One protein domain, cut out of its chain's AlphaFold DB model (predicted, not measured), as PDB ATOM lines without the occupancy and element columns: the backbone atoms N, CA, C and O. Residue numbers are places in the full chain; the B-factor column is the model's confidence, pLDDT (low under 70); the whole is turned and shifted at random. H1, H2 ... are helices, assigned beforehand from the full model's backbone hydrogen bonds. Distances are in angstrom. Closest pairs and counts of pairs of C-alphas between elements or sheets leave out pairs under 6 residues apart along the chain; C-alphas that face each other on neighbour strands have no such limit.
ATOM      1  N   SER A  66      21.004 -38.567 -57.728       93.69
ATOM      2  CA  SER A  66      21.283 -39.878 -58.330       93.69
ATOM      3  C   SER A  66      21.963 -40.833 -57.342       93.69
ATOM      4  O   SER A  66      21.620 -42.014 -57.270       93.69
ATOM      5  N   ARG A  67      22.893 -40.326 -56.526       94.69
ATOM      6  CA  ARG A  67      23.552 -41.110 -55.479       94.69
ATOM      7  C   ARG A  67      22.566 -41.588 -54.411       94.69
ATOM      8  O   ARG A  67      22.640 -42.760 -54.050       94.69
ATOM      9  N   ALA A  68      21.665 -40.726 -53.931       96.00
ATOM     10  CA  ALA A  68      20.629 -41.108 -52.969       96.00
ATOM     11  C   ALA A  68      19.735 -42.221 -53.539       96.00
ATOM     12  O   ALA A  68      19.638 -43.287 -52.937       96.00
ATOM     13  N   SER A  69      19.223 -42.036 -54.761       96.94
ATOM     14  CA  SER A  69      18.414 -43.043 -55.462       96.94
ATOM     15  C   SER A  69      19.146 -44.378 -55.628       96.94
ATOM     16  O   SER A  69      18.587 -45.437 -55.349       96.94
ATOM     17  N   ASN A  70      20.412 -44.364 -56.052       97.38
ATOM     18  CA  ASN A  70      21.190 -45.592 -56.234       97.38
ATOM     19  C   ASN A  70      21.395 -46.348 -54.915       97.38
ATOM     20  O   ASN A  70      21.277 -47.574 -54.880       97.38
ATOM     21  N   VAL A  71      21.687 -45.628 -53.827       97.31
ATOM     22  CA  VAL A  71      21.815 -46.224 -52.491       97.31
ATOM     23  C   VAL A  71      20.483 -46.830 -52.055       97.31
ATOM     24  O   VAL A  71      20.461 -47.997 -51.663       97.31
ATOM     25  N   SER A  72      19.382 -46.085 -52.163       97.62
ATOM     26  CA  SER A  72      18.056 -46.552 -51.757       97.62
ATOM     27  C   SER A  72      17.624 -47.800 -52.517       97.62
ATOM     28  O   SER A  72      17.284 -48.811 -51.901       97.62
ATOM     29  N   MET A  73      17.731 -47.781 -53.847       97.75
ATOM     30  CA  MET A  73      17.362 -48.916 -54.696       97.75
ATOM     31  C   MET A  73      18.213 -50.152 -54.402       97.75
ATOM     32  O   MET A  73      17.679 -51.255 -54.289       97.75
ATOM     33  N   HIS A  74      19.529 -49.984 -54.216       97.50
ATOM     34  CA  HIS A  74      20.403 -51.101 -53.857       97.50
ATOM     35  C   HIS A  74      19.986 -51.749 -52.533       97.50
ATOM     36  O   HIS A  74      20.054 -52.967 -52.374       97.50
ATOM     37  N   GLN A  75      19.569 -50.938 -51.567       97.50
ATOM     38  CA  GLN A  75      19.211 -51.415 -50.243       97.50
ATOM     39  C   GLN A  75      17.830 -52.089 -50.232       97.50
ATOM     40  O   GLN A  75      17.707 -53.187 -49.684       97.50
ATOM     41  N   LEU A  76      16.831 -51.492 -50.892       96.75
ATOM     42  CA  LEU A  76      15.475 -52.048 -51.010       96.75
ATOM     43  C   LEU A  76      15.450 -53.360 -51.809       96.75
ATOM     44  O   LEU A  76      14.717 -54.279 -51.458       96.75
ATOM     45  N   ALA A  77      16.323 -53.510 -52.811       96.38
ATOM     46  CA  ALA A  77      16.452 -54.757 -53.568       96.38
ATOM     47  C   ALA A  77      16.942 -55.952 -52.723       96.38
ATOM     48  O   ALA A  77      16.752 -57.105 -53.106       96.38
ATOM     49  N   ARG A  78      17.603 -55.704 -51.582       96.00
ATOM     50  CA  ARG A  78      18.175 -56.760 -50.726       96.00
ATOM     51  C   ARG A  78      17.230 -57.212 -49.625       96.00
ATOM     52  O   ARG A  78      17.262 -58.381 -49.243       96.00
ATOM     53  N   ARG A  79      16.470 -56.281 -49.047       94.94
ATOM     54  CA  ARG A  79      15.518 -56.542 -47.962       94.94
ATOM     55  C   ARG A  79      14.523 -55.396 -47.826       94.94
ATOM     56  O   ARG A  79      14.872 -54.246 -48.076       94.94
ATOM     57  N   GLY A  80      13.349 -55.705 -47.278       95.44
ATOM     58  CA  GLY A  80      12.440 -54.681 -46.771       95.44
ATOM     59  C   GLY A  80      13.108 -53.838 -45.678       95.44
ATOM     60  O   GLY A  80      13.815 -54.359 -44.802       95.44
ATOM     61  N   MET A  81      12.886 -52.530 -45.735       97.81
ATOM     62  CA  MET A  81      13.387 -51.532 -44.789       97.81
ATOM     63  C   MET A  81      12.248 -50.618 -44.384       97.81
ATOM     64  O   MET A  81      11.386 -50.360 -45.214       97.81
ATOM     65  N   SER A  82      12.263 -50.154 -43.134       98.38
ATOM     66  CA  SER A  82      11.354 -49.081 -42.743       98.38
ATOM     67  C   SER A  82      11.868 -47.743 -43.252       98.38
ATOM     68  O   SER A  82      13.062 -47.610 -43.567       98.38
ATOM     69  N   ARG A  83      10.994 -46.738 -43.279       98.31
ATOM     70  CA  ARG A  83      11.370 -45.364 -43.629       98.31
ATOM     71  C   ARG A  83      12.533 -44.863 -42.781       98.31
ATOM     72  O   ARG A  83      13.530 -44.374 -43.314       98.31
ATOM     73  N   TRP A  84      12.459 -45.089 -41.472       98.50
ATOM     74  CA  TRP A  84      13.537 -44.751 -40.546       98.50
ATOM     75  C   TRP A  84      14.846 -45.481 -40.874       98.50
ATOM     76  O   TRP A  84      15.902 -44.855 -40.946       98.50
ATOM     77  N   GLU A  85      14.804 -46.796 -41.115       98.44
ATOM     78  CA  GLU A  85      16.012 -47.568 -41.427       98.44
ATOM     79  C   GLU A  85      16.701 -47.071 -42.701       98.44
ATOM     80  O   GLU A  85      17.932 -46.989 -42.737       98.44
ATOM     81  N   LEU A  86      15.928 -46.755 -43.744       98.44
ATOM     82  CA  LEU A  86      16.480 -46.239 -44.991       98.44
ATOM     83  C   LEU A  86      17.060 -44.829 -44.802       98.44
ATOM     84  O   LEU A  86      18.175 -44.578 -45.264       98.44
ATOM     85  N   GLY A  87      16.387 -43.960 -44.043       98.19
ATOM     86  CA  GLY A  87      16.926 -42.653 -43.655       98.19
ATOM     87  C   GLY A  87      18.278 -42.767 -42.945       98.19
ATOM     88  O   GLY A  87      19.245 -42.121 -43.340       98.19
ATOM     89  N   GLN A  88      18.404 -43.688 -41.984       98.25
ATOM     90  CA  GLN A  88      19.673 -43.962 -41.295       98.25
ATOM     91  C   GLN A  88      20.774 -44.472 -42.235       98.25
ATOM     92  O   GLN A  88      21.961 -44.252 -41.995       98.25
ATOM     93  N   VAL A  89      20.418 -45.201 -43.295       98.06
ATOM     94  CA  VAL A  89      21.395 -45.639 -44.297       98.06
ATOM     95  C   VAL A  89      21.861 -44.467 -45.156       98.06
ATOM     96  O   VAL A  89      23.057 -44.379 -45.437       98.06
ATOM     97  N   LEU A  90      20.952 -43.585 -45.569       97.69
ATOM     98  CA  LEU A  90      21.277 -42.400 -46.363       97.69
ATOM     99  C   LEU A  90      22.166 -41.428 -45.574       97.69
ATOM    100  O   LEU A  90      23.199 -41.001 -46.096       97.69
ATOM    101  N   ASP A  91      21.846 -41.194 -44.302       97.38
ATOM    102  CA  ASP A  91      22.651 -40.389 -43.377       97.38
ATOM    103  C   ASP A  91      24.078 -40.945 -43.227       97.38
ATOM    104  O   ASP A  91      25.065 -40.263 -43.502       97.38
ATOM    105  N   LYS A  92      24.218 -42.253 -42.965       97.44
ATOM    106  CA  LYS A  92      25.534 -42.927 -42.900       97.44
ATOM    107  C   LYS A  92      26.337 -42.855 -44.198       97.44
ATOM    108  O   LYS A  92      27.547 -43.078 -44.189       97.44
ATOM    109  N   ARG A  93      25.680 -42.606 -45.332       95.69
ATOM    110  CA  ARG A  93      26.322 -42.410 -46.640       95.69
ATOM    111  C   ARG A  93      26.609 -40.934 -46.925       95.69
ATOM    112  O   ARG A  93      27.061 -40.630 -48.029       95.69
ATOM    113  N   GLY A  94      26.361 -40.029 -45.981       94.88
ATOM    114  CA  GLY A  94      26.561 -38.590 -46.126       94.88
ATOM    115  C   GLY A  94      25.631 -37.977 -47.170       94.88
ATOM    116  O   GLY A  94      26.069 -37.175 -47.995       94.88
ATOM    117  N   VAL A  95      24.390 -38.455 -47.270       95.56
ATOM    118  CA  VAL A  95      23.344 -37.769 -48.043       95.56
ATOM    119  C   VAL A  95      22.783 -36.657 -47.165       95.56
ATOM    120  O   VAL A  95      22.505 -36.894 -45.997       95.56
ATOM    121  N   ASP A  96      22.655 -35.459 -47.729       95.38
ATOM    122  CA  ASP A  96      22.055 -34.320 -47.034       95.38
ATOM    123  C   ASP A  96      20.622 -34.641 -46.578       95.38
ATOM    124  O   ASP A  96      19.884 -35.318 -47.297       95.38
ATOM    125  N   GLU A  97      20.225 -34.144 -45.408       95.12
ATOM    126  CA  GLU A  97      18.928 -34.445 -44.791       95.12
ATOM    127  C   GLU A  97      17.741 -34.055 -45.687       95.12
ATOM    128  O   GLU A  97      16.778 -34.820 -45.810       95.12
ATOM    129  N   SER A  98      17.824 -32.912 -46.377       95.69
ATOM    130  CA  SER A  98      16.756 -32.455 -47.273       95.69
ATOM    131  C   SER A  98      16.609 -33.371 -48.492       95.69
ATOM    132  O   SER A  98      15.495 -33.735 -48.874       95.69
ATOM    133  N   LEU A  99      17.734 -33.826 -49.055       96.19
ATOM    134  CA  LEU A  99      17.756 -34.774 -50.170       96.19
ATOM    135  C   LEU A  99      17.306 -36.172 -49.741       96.19
ATOM    136  O   LEU A  99      16.615 -36.848 -50.501       96.19
ATOM    137  N   ALA A 100      17.691 -36.614 -48.543       97.25
ATOM    138  CA  ALA A 100      17.257 -37.892 -47.998       97.25
ATOM    139  C   ALA A 100      15.739 -37.902 -47.787       97.25
ATOM    140  O   ALA A 100      15.079 -38.838 -48.225       97.25
ATOM    141  N   THR A 101      15.187 -36.838 -47.199       97.88
ATOM    142  CA  THR A 101      13.740 -36.682 -46.992       97.88
ATOM    143  C   THR A 101      12.987 -36.705 -48.320       97.88
ATOM    144  O   THR A 101      12.077 -37.512 -48.485       97.88
ATOM    145  N   ALA A 102      13.433 -35.921 -49.309       97.44
ATOM    146  CA  ALA A 102      12.813 -35.898 -50.633       97.44
ATOM    147  C   ALA A 102      12.852 -37.268 -51.336       97.44
ATOM    148  O   ALA A 102      11.895 -37.655 -52.007       97.44
ATOM    149  N   GLU A 103      13.943 -38.026 -51.183       97.88
ATOM    150  CA  GLU A 103      14.040 -39.378 -51.736       97.88
ATOM    151  C   GLU A 103      13.118 -40.367 -51.011       97.88
ATOM    152  O   GLU A 103      12.474 -41.180 -51.673       97.88
ATOM    153  N   LEU A 104      13.018 -40.300 -49.680       98.25
ATOM    154  CA  LEU A 104      12.090 -41.132 -48.907       98.25
ATOM    155  C   LEU A 104      10.635 -40.859 -49.315       98.25
ATOM    156  O   LEU A 104       9.907 -41.806 -49.605       98.25
ATOM    157  N   ASP A 105      10.247 -39.587 -49.432       98.25
ATOM    158  CA  ASP A 105       8.903 -39.176 -49.865       98.25
ATOM    159  C   ASP A 105       8.593 -39.661 -51.280       98.25
ATOM    160  O   ASP A 105       7.511 -40.182 -51.554       98.25
ATOM    161  N   ARG A 106       9.566 -39.550 -52.192       98.00
ATOM    162  CA  ARG A 106       9.425 -40.069 -53.552       98.00
ATOM    163  C   ARG A 106       9.196 -41.578 -53.536       98.00
ATOM    164  O   ARG A 106       8.292 -42.045 -54.225       98.00
ATOM    165  N   LEU A 107       9.999 -42.336 -52.789       98.12
ATOM    166  CA  LEU A 107       9.884 -43.797 -52.703       98.12
ATOM    167  C   LEU A 107       8.551 -44.240 -52.098       98.12
ATOM    168  O   LEU A 107       7.971 -45.214 -52.574       98.12
ATOM    169  N   GLU A 108       8.059 -43.510 -51.102       97.88
ATOM    170  CA  GLU A 108       6.750 -43.734 -50.492       97.88
ATOM    171  C   GLU A 108       5.614 -43.425 -51.475       97.88
ATOM    172  O   GLU A 108       4.731 -44.253 -51.681       97.88
ATOM    173  N   SER A 109       5.704 -42.315 -52.217       97.56
ATOM    174  CA  SER A 109       4.696 -41.940 -53.223       97.56
ATOM    175  C   SER A 109       4.536 -42.957 -54.362       97.56
ATOM    176  O   SER A 109       3.466 -43.052 -54.962       97.56
ATOM    177  N   VAL A 110       5.590 -43.727 -54.666       97.31
ATOM    178  CA  VAL A 110       5.562 -44.797 -55.680       97.31
ATOM    179  C   VAL A 110       5.379 -46.194 -55.074       97.31
ATOM    180  O   VAL A 110       5.468 -47.183 -55.801       97.31
ATOM    181  N   GLY A 111       5.154 -46.295 -53.759       95.81
ATOM    182  CA  GLY A 111       4.900 -47.554 -53.051       95.81
ATOM    183  C   GLY A 111       6.112 -48.483 -52.916       95.81
ATOM    184  O   GLY A 111       5.953 -49.671 -52.644       95.81
ATOM    185  N   LEU A 112       7.333 -47.982 -53.127       96.56
ATOM    186  CA  LEU A 112       8.560 -48.759 -52.893       96.56
ATOM    187  C   LEU A 112       8.958 -48.788 -51.414       96.56
ATOM    188  O   LEU A 112       9.720 -49.662 -50.995       96.56
ATOM    189  N   LEU A 113       8.461 -47.824 -50.644       97.56
ATOM    190  CA  LEU A 113       8.635 -47.720 -49.207       97.56
ATOM    191  C   LEU A 113       7.251 -47.632 -48.568       97.56
ATOM    192  O   LEU A 113       6.491 -46.727 -48.884       97.56
ATOM    193  N   ASP A 114       6.931 -48.587 -47.706       97.81
ATOM    194  CA  ASP A 114       5.638 -48.675 -47.034       97.81
ATOM    195  C   ASP A 114       5.837 -49.427 -45.712       97.81
ATOM    196  O   ASP A 114       6.122 -50.632 -45.691       97.81
TER     197      ASP A 114
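This is residues 66 to 114 of the 222 residues of the protein "Regulatory protein RecX" of Leifsonia sp. Root112D2 (UniProt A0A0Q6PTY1). Three helices make a small, rounded cluster: H3, the longest, folds back on H2 as a helical hairpin, and H1 packs slantwise on both. The centres of the three helices form a triangle. The 49 printed residues, with three named helices in the order H1, H2, H3 and no named strand, are all helix in class. The whole is compact, with a radius of gyration of the C-alphas of 9.4 A and spans of 22 by 20 by 19 A.

H3, residues 97 to 109, is 18.2 A long and ends at C-alpha 109 (4.696, -41.940, -53.223). H2 is residues 83 to 92, 14.4 A. H1, residues 66 to 76, 15.3 A, begins at C-alpha 66 (21.283, -39.878, -58.330).

H3 and H2, a hairpin, touch, with Leu 90 and Ala 100 their closest C-alphas at 6.3 A. They run opposite ways at a shallow tilt of 34 degrees, only just short of steep. H3 touches H1 with residues 99 to 103 alone; the closest C-alphas, of Ala 68 and Ala 100, are 6.8 A apart, and the two run the same way at a steep tilt of 53 degrees. H1 and H2 touch, closest at the C-alphas of Ala 68 and Leu 90, 6.8 A, and run opposite ways at a steep tilt of 52 degrees. The helix packing is mostly crossed, helices at steep tilts, but only just: 1 of 3 pairs is at a shallow tilt. In H1, H2 and H3 every O i to N i+4 pair is within hydrogen-bond range.

The two C-alphas farthest apart, of Arg 78 and Ser 98, are 24.6 A apart. The printed part has no cut. The link from H2 to H3 is tight, that from H1 to H2 short. Mean pLDDT of the printed part is 97.0, and no printed residue is under 70.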